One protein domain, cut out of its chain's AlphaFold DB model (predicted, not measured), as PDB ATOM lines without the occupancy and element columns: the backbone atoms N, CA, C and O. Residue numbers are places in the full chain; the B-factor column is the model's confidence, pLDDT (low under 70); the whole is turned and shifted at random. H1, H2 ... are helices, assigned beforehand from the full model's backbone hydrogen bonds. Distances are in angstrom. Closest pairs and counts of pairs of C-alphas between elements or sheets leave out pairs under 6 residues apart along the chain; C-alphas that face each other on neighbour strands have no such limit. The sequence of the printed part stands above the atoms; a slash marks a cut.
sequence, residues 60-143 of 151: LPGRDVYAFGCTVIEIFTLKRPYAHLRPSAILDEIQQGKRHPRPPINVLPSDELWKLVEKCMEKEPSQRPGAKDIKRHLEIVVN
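What this domain is: This is residues 60 to 143 of the 151 residues of the protein "Protein kinase domain-containing protein" of Armillaria ostoyae (UniProt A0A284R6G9). What shape do these atoms make? Three helices form a small group whose centres make a triangle, with H3 packed on both the longest helix, H1, and H4, while the short helix H2 lies away from them at the other end of a flat outline, touching no helix. A long unnamed stretch, residues 96 to 110, leads from H2 back to H3. What are the totals? The printed part has 84 residues with four named helices, H1 to H4 in chain order, and no named strand; the class is all helix. The whole is compact, with a radius of gyration of the C-alphas of 12.7 A and spans of 39 by 32 by 15 A.

Where its parts are: Where is the longest helix? H1 is residues 60 to 77, 26.4 A long from C-alpha 60 at (50.322, -62.729, -28.324). Where are the others? H3 is residues 111 to 120, 14.2 A; H4 is residues 131 to 143, 18.4 A, ending at C-alpha 143 at (60.123, -34.681, -30.657). H2 is residues 87 to 95, 12.4 A.

How they stand to each other: What does H1 touch? With residues 65 to 73 alone it touches H3, closest at the C-alphas of Gly 69 and Val 117, 4.7 A apart; they run opposite ways at a tilt of 38 degrees, only just steep. How does H4 stand? H3 and H4 form a helical hairpin and touch, closest at the C-alphas of Leu 113 and Val 141, 6.7 A, at a shallow tilt of 10 degrees, opposite ways. H1 and H4 are close but not clearly touching, the C-alphas of Val 65 and Ala 131 being closest at 7.1 A. And H2, and the backbones? H2 is apart from H1, H3 and H4. Every O i to N i+4 pair is within hydrogen-bond range in H2, H3 and H4, and 13 of 14 in H1.

The domain as a whole: How large is it? The two C-alphas farthest apart, those of Ser 88 and Asn 143, are 39.7 A apart. Is anything missing or uncertain? The printed part has no cut, the link H2 to H3 is long with 15 residues, and no printed residue is under 70 in pLDDT.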
ATOM      1  N   LEU A  60      49.311 -62.999 -29.356       70.06
ATOM      2  CA  LEU A  60      50.322 -62.729 -28.324       70.06
ATOM      3  C   LEU A  60      50.877 -61.293 -28.371       70.06
ATOM      4  O   LEU A  60      50.940 -60.664 -27.314       70.06
ATOM      5  N   PRO A  61      51.213 -60.713 -29.545       76.88
ATOM      6  CA  PRO A  61      51.674 -59.326 -29.603       76.88
ATOM      7  C   PRO A  61      50.587 -58.335 -29.170       76.88
ATOM      8  O   PRO A  61      50.877 -57.352 -28.490       76.88
ATOM      9  N   GLY A  62      49.327 -58.611 -29.523       81.69
ATOM     10  CA  GLY A  62      48.184 -57.771 -29.166       81.69
ATOM     11  C   GLY A  62      47.985 -57.672 -27.654       81.69
ATOM     12  O   GLY A  62      47.680 -56.586 -27.153       81.69
ATOM     13  N   ARG A  63      48.207 -58.765 -26.912       83.75
ATOM     14  CA  ARG A  63      48.153 -58.772 -25.442       83.75
ATOM     15  C   ARG A  63      49.125 -57.768 -24.836       83.75
ATOM     16  O   ARG A  63      48.753 -56.984 -23.962       83.75
ATOM     17  N   ASP A  64      50.385 -57.833 -25.252       84.06
ATOM     18  CA  ASP A  64      51.430 -57.006 -24.653       84.06
ATOM     19  C   ASP A  64      51.233 -55.527 -25.014       84.06
ATOM     20  O   ASP A  64      51.486 -54.661 -24.178       84.06
ATOM     21  N   VAL A  65      50.670 -55.239 -26.194       90.81
ATOM     22  CA  VAL A  65      50.251 -53.886 -26.593       90.81
ATOM     23  C   VAL A  65      49.119 -53.350 -25.711       90.81
ATOM     24  O   VAL A  65      49.196 -52.208 -25.253       90.81
ATOM     25  N   TYR A  66      48.107 -54.164 -25.399       91.00
ATOM     26  CA  TYR A  66      47.050 -53.765 -24.461       91.00
ATOM     27  C   TYR A  66      47.635 -53.423 -23.088       91.00
ATOM     28  O   TYR A  66      47.404 -52.346 -22.534       91.00
ATOM     29  N   ALA A  67      48.476 -54.317 -22.574       87.75
ATOM     30  CA  ALA A  67      49.116 -54.142 -21.282       87.75
ATOM     31  C   ALA A  67      50.075 -52.932 -21.257       87.75
ATOM     32  O   ALA A  67      50.212 -52.270 -20.225       87.75
ATOM     33  N   PHE A  68      50.701 -52.600 -22.392       89.88
ATOM     34  CA  PHE A  68      51.469 -51.369 -22.570       89.88
ATOM     35  C   PHE A  68      50.586 -50.122 -22.417       89.88
ATOM     36  O   PHE A  68      50.945 -49.236 -21.645       89.88
ATOM     37  N   GLY A  69      49.410 -50.066 -23.054       91.38
ATOM     38  CA  GLY A  69      48.464 -48.950 -22.889       91.38
ATOM     39  C   GLY A  69      48.062 -48.731 -21.424       91.38
ATOM     40  O   GLY A  69      48.166 -47.619 -20.902       91.38
ATOM     41  N   CYS A  70      47.730 -49.816 -20.722       90.88
ATOM     42  CA  CYS A  70      47.467 -49.800 -19.282       90.88
ATOM     43  C   CYS A  70      48.665 -49.301 -18.457       90.88
ATOM     44  O   CYS A  70      48.495 -48.542 -17.505       90.88
ATOM     45  N   THR A  71      49.882 -49.695 -18.833       87.81
ATOM     46  CA  THR A  71      51.118 -49.256 -18.169       87.81
ATOM     47  C   THR A  71      51.360 -47.758 -18.351       87.81
ATOM     48  O   THR A  71      51.755 -47.090 -17.402       87.81
ATOM     49  N   VAL A  72      51.070 -47.193 -19.527       89.38
ATOM     50  CA  VAL A  72      51.168 -45.740 -19.735       89.38
ATOM     51  C   VAL A  72      50.213 -45.000 -18.794       89.38
ATOM     52  O   VAL A  72      50.627 -44.052 -18.131       89.38
ATOM     53  N   ILE A  73      48.962 -45.455 -18.660       90.12
ATOM     54  CA  ILE A  73      48.007 -44.864 -17.704       90.12
ATOM     55  C   ILE A  73      48.546 -44.934 -16.274       90.12
ATOM     56  O   ILE A  73      48.465 -43.947 -15.541       90.12
ATOM     57  N   GLU A  74      49.108 -46.074 -15.879       87.69
ATOM     58  CA  GLU A  74      49.691 -46.253 -14.550       87.69
ATOM     59  C   GLU A  74      50.850 -45.289 -14.287       87.69
ATOM     60  O   GLU A  74      50.870 -44.648 -13.239       87.69
ATOM     61  N   ILE A  75      51.757 -45.119 -15.251       86.00
ATOM     62  CA  ILE A  75      52.898 -44.202 -15.138       86.00
ATOM     63  C   ILE A  75      52.424 -42.760 -14.930       86.00
ATOM     64  O   ILE A  75      52.901 -42.083 -14.024       86.00
ATOM     65  N   PHE A  76      51.470 -42.286 -15.737       86.38
ATOM     66  CA  PHE A  76      51.016 -40.897 -15.641       86.38
ATOM     67  C   PHE A  76      50.128 -40.648 -14.419       86.38
ATOM     68  O   PHE A  76      50.219 -39.595 -13.798       86.38
ATOM     69  N   THR A  77      49.262 -41.596 -14.052       85.81
ATOM     70  CA  THR A  77      48.304 -41.400 -12.950       85.81
ATOM     71  C   THR A  77      48.827 -41.838 -11.585       85.81
ATOM     72  O   THR A  77      48.193 -41.515 -10.577       85.81
ATOM     73  N   LEU A  78      49.939 -42.584 -11.550       85.94
ATOM     74  CA  LEU A  78      50.468 -43.291 -10.374       85.94
ATOM     75  C   LEU A  78      49.425 -44.200  -9.702       85.94
ATOM     76  O   LEU A  78      49.462 -44.449  -8.496       85.94
ATOM     77  N   LYS A  79      48.444 -44.663 -10.479       85.19
ATOM     78  CA  LYS A  79      47.323 -45.492 -10.037       85.19
ATOM     79  C   LYS A  79      47.100 -46.599 -11.051       85.19
ATOM     80  O   LYS A  79      47.307 -46.412 -12.245       85.19
ATOM     81  N   ARG A  80      46.571 -47.732 -10.595       85.19
ATOM     82  CA  ARG A  80      46.117 -48.781 -11.514       85.19
ATOM     83  C   ARG A  80      45.067 -48.233 -12.506       85.19
ATOM     84  O   ARG A  80      44.241 -47.400 -12.108       85.19
ATOM     85  N   PRO A  81      45.013 -48.734 -13.751       86.44
ATOM     86  CA  PRO A  81      43.908 -48.443 -14.654       86.44
ATOM     87  C   PRO A  81      42.575 -48.819 -14.002       86.44
ATOM     88  O   PRO A  81      42.482 -49.799 -13.258       86.44
ATOM     89  N   TYR A  82      41.546 -48.018 -14.262       87.94
ATOM     90  CA  TYR A  82      40.213 -48.166 -13.679       87.94
ATOM     91  C   TYR A  82      40.193 -48.141 -12.139       87.94
ATOM     92  O   TYR A  82      39.313 -48.731 -11.516       87.94
ATOM     93  N   ALA A  83      41.119 -47.420 -11.491       85.44
ATOM     94  CA  ALA A  83      41.176 -47.312 -10.025       85.44
ATOM     95  C   ALA A  83      39.872 -46.827  -9.357       85.44
ATOM     96  O   ALA A  83      39.679 -47.065  -8.168       85.44
ATOM     97  N   HIS A  84      38.983 -46.168 -10.102       85.00
ATOM     98  CA  HIS A  84      37.675 -45.699  -9.637       85.00
ATOM     99  C   HIS A  84      36.598 -46.801  -9.603       85.00
ATOM    100  O   HIS A  84      35.514 -46.576  -9.067       85.00
ATOM    101  N   LEU A  85      36.878 -47.983 -10.158       85.06
ATOM    102  CA  LEU A  85      35.940 -49.095 -10.266       85.06
ATOM    103  C   LEU A  85      36.316 -50.257  -9.341       85.06
ATOM    104  O   LEU A  85      37.483 -50.514  -9.027       85.06
ATOM    105  N   ARG A  86      35.288 -51.004  -8.929       84.06
ATOM    106  CA  ARG A  86      35.449 -52.308  -8.272       84.06
ATOM    107  C   ARG A  86      35.800 -53.378  -9.317       84.06
ATOM    108  O   ARG A  86      35.369 -53.242 -10.457       84.06
ATOM    109  N   PRO A  87      36.506 -54.462  -8.950       77.56
ATOM    110  CA  PRO A  87      36.967 -55.483  -9.899       77.56
ATOM    111  C   PRO A  87      35.896 -56.052 -10.840       77.56
ATOM    112  O   PRO A  87      36.162 -56.200 -12.026       77.56
ATOM    113  N   SER A  88      34.680 -56.312 -10.346       81.06
ATOM    114  CA  SER A  88      33.571 -56.789 -11.186       81.06
ATOM    115  C   SER A  88      33.168 -55.767 -12.254       81.06
ATOM    116  O   SER A  88      33.022 -56.120 -13.413       81.06
ATOM    117  N   ALA A  89      33.088 -54.486 -11.884       85.50
ATOM    118  CA  ALA A  89      32.772 -53.413 -12.823       85.50
ATOM    119  C   ALA A  89      33.894 -53.198 -13.852       85.50
ATOM    120  O   ALA A  89      33.612 -52.873 -14.996       85.50
ATOM    121  N   ILE A  90      35.162 -53.410 -13.475       83.94
ATOM    122  CA  ILE A  90      36.288 -53.370 -14.426       83.94
ATOM    123  C   ILE A  90      36.104 -54.442 -15.505       83.94
ATOM    124  O   ILE A  90      36.272 -54.152 -16.687       83.94
ATOM    125  N   LEU A  91      35.742 -55.663 -15.101       80.44
ATOM    126  CA  LEU A  91      35.498 -56.764 -16.029       80.44
ATOM    127  C   LEU A  91      34.351 -56.433 -16.992       80.44
ATOM    128  O   LEU A  91      34.514 -56.577 -18.201       80.44
ATOM    129  N   ASP A  92      33.235 -55.925 -16.466       84.12
ATOM    130  CA  ASP A  92      32.068 -55.555 -17.270       84.12
ATOM    131  C   ASP A  92      32.409 -54.477 -18.311       84.12
ATOM    132  O   ASP A  92      32.016 -54.579 -19.472       84.12
ATOM    133  N   GLU A  93      33.172 -53.452 -17.921       87.31
ATOM    134  CA  GLU A  93      33.603 -52.374 -18.817       87.31
ATOM    135  C   GLU A  93      34.525 -52.892 -19.931       87.31
ATOM    136  O   GLU A  93      34.309 -52.581 -21.107       87.31
ATOM    137  N   ILE A  94      35.508 -53.732 -19.582       84.94
ATOM    138  CA  ILE A  94      36.437 -54.347 -20.543       84.94
ATOM    139  C   ILE A  94      35.678 -55.254 -21.523       84.94
ATOM    140  O   ILE A  94      35.867 -55.145 -22.737       84.94
ATOM    141  N   GLN A  95      34.769 -56.102 -21.030       81.25
ATOM    142  CA  GLN A  95      33.968 -57.002 -21.869       81.25
ATOM    143  C   GLN A  95      33.024 -56.242 -22.806       81.25
ATOM    144  O   GLN A  95      32.877 -56.613 -23.975       81.25
ATOM    145  N   GLN A  96      32.436 -55.139 -22.336       85.50
ATOM    146  CA  GLN A  96      31.607 -54.248 -23.154       85.50
ATOM    147  C   GLN A  96      32.432 -53.405 -24.142       85.50
ATOM    148  O   GLN A  96      31.857 -52.697 -24.967       85.50
ATOM    149  N   GLY A  97      33.767 -53.479 -24.093       82.31
ATOM    150  CA  GLY A  97      34.659 -52.708 -24.959       82.31
ATOM    151  C   GLY A  97      34.670 -51.213 -24.638       82.31
ATOM    152  O   GLY A  97      35.065 -50.407 -25.486       82.31
ATOM    153  N   LYS A  98      34.233 -50.827 -23.435       86.31
ATOM    154  CA  LYS A  98      34.221 -49.432 -23.006       86.31
ATOM    155  C   LYS A  98      35.648 -48.939 -22.785       86.31
ATOM    156  O   LYS A  98      36.514 -49.638 -22.255       86.31
ATOM    157  N   ARG A  99      35.905 -47.714 -23.240       83.50
ATOM    158  CA  ARG A  99      37.228 -47.089 -23.161       83.50
ATOM    159  C   ARG A  99      37.516 -46.628 -21.738       83.50
ATOM    160  O   ARG A  99      36.621 -46.179 -21.027       83.50
ATOM    161  N   HIS A 100      38.783 -46.704 -21.341       89.56
ATOM    162  CA  HIS A 100      39.225 -46.079 -20.100       89.56
ATOM    163  C   HIS A 100      38.994 -44.559 -20.184       89.56
ATOM    164  O   HIS A 100      39.325 -43.959 -21.209       89.56
ATOM    165  N   PRO A 101      38.468 -43.902 -19.134       89.69
ATOM    166  CA  PRO A 101      38.315 -42.453 -19.144       89.69
ATOM    167  C   PRO A 101      39.679 -41.769 -19.243       89.69
ATOM    168  O   PRO A 101      40.625 -42.142 -18.544       89.69
ATOM    169  N   ARG A 102      39.786 -40.745 -20.089       91.62
ATOM    170  CA  ARG A 102      41.030 -39.989 -20.229       91.62
ATOM    171  C   ARG A 102      41.454 -39.383 -18.880       91.62
ATOM    172  O   ARG A 102      40.635 -38.710 -18.249       91.62
ATOM    173  N   PRO A 103      42.712 -39.574 -18.434       91.50
ATOM    174  CA  PRO A 103      43.238 -38.847 -17.286       91.50
ATOM    175  C   PRO A 103      43.151 -37.323 -17.487       91.50
ATOM    176  O   PRO A 103      43.214 -36.857 -18.625       91.50
ATOM    177  N   PRO A 104      43.056 -36.522 -16.413       90.88
ATOM    178  CA  PRO A 104      43.069 -35.065 -16.525       90.88
ATOM    179  C   PRO A 104      44.240 -34.555 -17.376       90.88
ATOM    180  O   PRO A 104      45.332 -35.122 -17.334       90.88
ATOM    181  N   ILE A 105      44.041 -33.470 -18.130       87.81
ATOM    182  CA  ILE A 105      45.056 -32.971 -19.074       87.81
ATOM    183  C   ILE A 105      46.354 -32.537 -18.375       87.81
ATOM    184  O   ILE A 105      47.429 -32.638 -18.942       87.81
ATOM    185  N   ASN A 106      46.283 -32.121 -17.109       87.31
ATOM    186  CA  ASN A 106      47.465 -31.816 -16.299       87.31
ATOM    187  C   ASN A 106      48.240 -33.071 -15.853       87.31
ATOM    188  O   ASN A 106      49.354 -32.945 -15.357       87.31
ATOM    189  N   VAL A 107      47.647 -34.259 -15.995       87.31
ATOM    190  CA  VAL A 107      48.254 -35.557 -15.676       87.31
ATOM    191  C   VAL A 107      48.789 -36.217 -16.945       87.31
ATOM    192  O   VAL A 107      49.941 -36.624 -16.965       87.31
ATOM    193  N   LEU A 108      47.995 -36.285 -18.021       87.25
ATOM    194  CA  LEU A 108      48.427 -36.780 -19.336       87.25
ATOM    195  C   LEU A 108      48.158 -35.694 -20.400       87.25
ATOM    196  O   LEU A 108      47.074 -35.660 -20.999       87.25
ATOM    197  N   PRO A 109      49.129 -34.785 -20.627       82.56
ATOM    198  CA  PRO A 109      48.911 -33.567 -21.413       82.56
ATOM    199  C   PRO A 109      48.900 -33.782 -22.924       82.56
ATOM    200  O   PRO A 109      48.289 -33.000 -23.645       82.56
ATOM    201  N   SER A 110      49.558 -34.826 -23.423       89.38
ATOM    202  CA  SER A 110      49.660 -35.065 -24.864       89.38
ATOM    203  C   SER A 110      48.411 -35.763 -25.411       89.38
ATOM    204  O   SER A 110      48.148 -36.923 -25.093       89.38
ATOM    205  N   ASP A 111      47.660 -35.064 -26.269       90.50
ATOM    206  CA  ASP A 111      46.517 -35.624 -27.005       90.50
ATOM    207  C   ASP A 111      46.929 -36.777 -27.923       90.50
ATOM    208  O   ASP A 111      46.240 -37.791 -27.992       90.50
ATOM    209  N   GLU A 112      48.070 -36.644 -28.599       89.50
ATOM    210  CA  GLU A 112      48.596 -37.686 -29.484       89.50
ATOM    211  C   GLU A 112      49.020 -38.928 -28.695       89.50
ATOM    212  O   GLU A 112      48.719 -40.054 -29.093       89.50
ATOM    213  N   LEU A 113      49.623 -38.741 -27.515       90.31
ATOM    214  CA  LEU A 113      49.917 -39.860 -26.624       90.31
ATOM    215  C   LEU A 113      48.636 -40.544 -26.147       90.31
ATOM    216  O   LEU A 113      48.583 -41.771 -26.113       90.31
ATOM    217  N   TRP A 114      47.598 -39.776 -25.804       93.25
ATOM    218  CA  TRP A 114      46.319 -40.350 -25.396       93.25
ATOM    219  C   TRP A 114      45.673 -41.168 -26.518       93.25
ATOM    220  O   TRP A 114      45.292 -42.312 -26.281       93.25
ATOM    221  N   LYS A 115      45.640 -40.648 -27.752       93.19
ATOM    222  CA  LYS A 115      45.135 -41.391 -28.921       93.19
ATOM    223  C   LYS A 115      45.885 -42.706 -29.128       93.19
ATOM    224  O   LYS A 115      45.274 -43.725 -29.451       93.19
ATOM    225  N   LEU A 116      47.206 -42.702 -28.936       92.88
ATOM    226  CA  LEU A 116      48.013 -43.918 -29.004       92.88
ATOM    227  C   LEU A 116      47.627 -44.911 -27.899       92.88
ATOM    228  O   LEU A 116      47.440 -46.090 -28.189       92.88
ATOM    229  N   VAL A 117      47.472 -44.444 -26.655       93.19
ATOM    230  CA  VAL A 117      47.043 -45.271 -25.514       93.19
ATOM    231  C   VAL A 117      45.666 -45.886 -25.760       93.19
ATOM    232  O   VAL A 117      45.509 -47.092 -25.578       93.19
ATOM    233  N   GLU A 118      44.696 -45.102 -26.235       94.06
ATOM    234  CA  GLU A 118      43.362 -45.599 -26.591       94.06
ATOM    235  C   GLU A 118      43.439 -46.699 -27.646       94.06
ATOM    236  O   GLU A 118      42.802 -47.742 -27.496       94.06
ATOM    237  N   LYS A 119      44.270 -46.503 -28.676       93.38
ATOM    238  CA  LYS A 119      44.451 -47.488 -29.744       93.38
ATOM    239  C   LYS A 119      45.123 -48.771 -29.252       93.38
ATOM    240  O   LYS A 119      44.782 -49.863 -29.700       93.38
ATOM    241  N   CYS A 120      46.070 -48.664 -28.322       93.19
ATOM    242  CA  CYS A 120      46.684 -49.822 -27.674       93.19
ATOM    243  C   CYS A 120      45.660 -50.644 -26.876       93.19
ATOM    244  O   CYS A 120      45.785 -51.864 -26.809       93.19
ATOM    245  N   MET A 121      44.640 -49.992 -26.311       93.00
ATOM    246  CA  MET A 121      43.607 -50.609 -25.471       93.00
ATOM    247  C   MET A 121      42.328 -51.001 -26.236       93.00
ATOM    248  O   MET A 121      41.282 -51.221 -25.621       93.00
ATOM    249  N   GLU A 122      42.387 -51.107 -27.566       92.00
ATOM    250  CA  GLU A 122      41.271 -51.603 -28.373       92.00
ATOM    251  C   GLU A 122      40.863 -53.025 -27.972       92.00
ATOM    252  O   GLU A 122      41.712 -53.882 -27.704       92.00
ATOM    253  N   LYS A 123      39.549 -53.299 -27.957       87.75
ATOM    254  CA  LYS A 123      39.032 -54.631 -27.603       87.75
ATOM    255  C   LYS A 123      39.544 -55.680 -28.585       87.75
ATOM    256  O   LYS A 123      40.074 -56.699 -28.164       87.75
ATOM    257  N   GLU A 124      39.422 -55.392 -29.874       87.94
ATOM    258  CA  GLU A 124      39.844 -56.278 -30.951       87.94
ATOM    259  C   GLU A 124      41.379 -56.234 -31.117       87.94
ATOM    260  O   GLU A 124      41.916 -55.171 -31.449       87.94
ATOM    261  N   PRO A 125      42.112 -57.351 -30.916       87.44
ATOM    262  CA  PRO A 125      43.574 -57.362 -30.999       87.44
ATOM    263  C   PRO A 125      44.120 -56.879 -32.343       87.44
ATOM    264  O   PRO A 125      45.155 -56.217 -32.376       87.44
ATOM    265  N   SER A 126      43.414 -57.157 -33.443       88.06
ATOM    266  CA  SER A 126      43.824 -56.736 -34.790       88.06
ATOM    267  C   SER A 126      43.753 -55.219 -35.023       88.06
ATOM    268  O   SER A 126      44.369 -54.717 -35.962       88.06
ATOM    269  N   GLN A 127      43.045 -54.471 -34.168       90.06
ATOM    270  CA  GLN A 127      42.978 -53.002 -34.225       90.06
ATOM    271  C   GLN A 127      44.112 -52.318 -33.447       90.06
ATOM    272  O   GLN A 127      44.330 -51.108 -33.588       90.06
ATOM    273  N   ARG A 128      44.853 -53.083 -32.637       92.50
ATOM    274  CA  ARG A 128      45.972 -52.575 -31.843       92.50
ATOM    275  C   ARG A 128      47.195 -52.351 -32.747       92.50
ATOM    276  O   ARG A 128      47.449 -53.147 -33.651       92.50
ATOM    277  N   PRO A 129      47.972 -51.273 -32.539       92.06
ATOM    278  CA  PRO A 129      49.169 -51.012 -33.330       92.06
ATOM    279  C   PRO A 129      50.270 -52.034 -33.024       92.06
ATOM    280  O   PRO A 129      50.393 -52.515 -31.898       92.06
ATOM    281  N   GLY A 130      51.129 -52.322 -34.003       88.88
ATOM    282  CA  GLY A 130      52.323 -53.124 -33.756       88.88
ATOM    283  C   GLY A 130      53.362 -52.352 -32.937       88.88
ATOM    284  O   GLY A 130      53.424 -51.124 -32.975       88.88
ATOM    285  N   ALA A 131      54.260 -53.063 -32.248       86.44
ATOM    286  CA  ALA A 131      55.312 -52.441 -31.431       86.44
ATOM    287  C   ALA A 131      56.195 -51.442 -32.212       86.44
ATOM    288  O   ALA A 131      56.614 -50.417 -31.672       86.44
ATOM    289  N   LYS A 132      56.446 -51.705 -33.503       86.69
ATOM    290  CA  LYS A 132      57.186 -50.786 -34.388       86.69
ATOM    291  C   LYS A 132      56.432 -49.471 -34.613       86.69
ATOM    292  O   LYS A 132      57.054 -48.411 -34.600       86.69
ATOM    293  N   ASP A 133      55.114 -49.540 -34.779       88.50
ATOM    294  CA  ASP A 133      54.267 -48.363 -34.983       88.50
ATOM    295  C   ASP A 133      54.160 -47.541 -33.702       88.50
ATOM    296  O   ASP A 133      54.280 -46.319 -33.751       88.50
ATOM    297  N   ILE A 134      54.029 -48.210 -32.550       89.56
ATOM    298  CA  ILE A 134      54.051 -47.570 -31.226       89.56
ATOM    299  C   ILE A 134      55.353 -46.784 -31.049       89.56
ATOM    300  O   ILE A 134      55.307 -45.596 -30.740       89.56
ATOM    301  N   LYS A 135      56.511 -47.413 -31.310       87.25
ATOM    302  CA  LYS A 135      57.822 -46.752 -31.216       87.25
ATOM    303  C   LYS A 135      57.884 -45.493 -32.080       87.25
ATOM    304  O   LYS A 135      58.239 -44.431 -31.580       87.25
ATOM    305  N   ARG A 136      57.496 -45.599 -33.355       86.69
ATOM    306  CA  ARG A 136      57.489 -44.465 -34.290       86.69
ATOM    307  C   ARG A 136      56.573 -43.336 -33.813       86.69
ATOM    308  O   ARG A 136      56.927 -42.168 -33.928       86.69
ATOM    309  N   HIS A 137      55.398 -43.676 -33.292       86.62
ATOM    310  CA  HIS A 137      54.443 -42.692 -32.793       86.62
ATOM    311  C   HIS A 137      54.995 -41.966 -31.557       86.62
ATOM    312  O   HIS A 137      54.926 -40.741 -31.483       86.62
ATOM    313  N   LEU A 138      55.613 -42.696 -30.626       85.12
ATOM    314  CA  LEU A 138      56.259 -42.111 -29.448       85.12
ATOM    315  C   LEU A 138      57.423 -41.188 -29.822       85.12
ATOM    316  O   LEU A 138      57.540 -40.115 -29.243       85.12
ATOM    317  N   GLU A 139      58.245 -41.556 -30.809       86.50
ATOM    318  CA  GLU A 139      59.322 -40.687 -31.307       86.50
ATOM    319  C   GLU A 139      58.774 -39.349 -31.828       86.50
ATOM    320  O   GLU A 139      59.353 -38.300 -31.557       86.50
ATOM    321  N   ILE A 140      57.634 -39.353 -32.526       84.06
ATOM    322  CA  ILE A 140      56.977 -38.119 -32.984       84.06
ATOM    323  C   ILE A 140      56.483 -37.293 -31.792       84.06
ATOM    324  O   ILE A 140      56.732 -36.093 -31.744       84.06
ATOM    325  N   VAL A 141      55.819 -37.926 -30.820       82.31
ATOM    326  CA  VAL A 141      55.278 -37.238 -29.637       82.31
ATOM    327  C   VAL A 141      56.384 -36.592 -28.805       82.31
ATOM    328  O   VAL A 141      56.239 -35.441 -28.399       82.31
ATOM    329  N   VAL A 142      57.491 -37.303 -28.576       79.75
ATOM    330  CA  VAL A 142      58.639 -36.793 -27.810       79.75
ATOM    331  C   VAL A 142      59.304 -35.629 -28.543       79.75
ATOM    332  O   VAL A 142      59.573 -34.601 -27.931       79.75
ATOM    333  N   ASN A 143      59.508 -35.745 -29.857       77.75
ATOM    334  CA  ASN A 143      60.123 -34.681 -30.657       77.75
ATOM    335  C   ASN A 143      59.204 -33.463 -30.861       77.75
ATOM    336  O   ASN A 143      59.686 -32.380 -31.185       77.75
TER     337      ASN A 143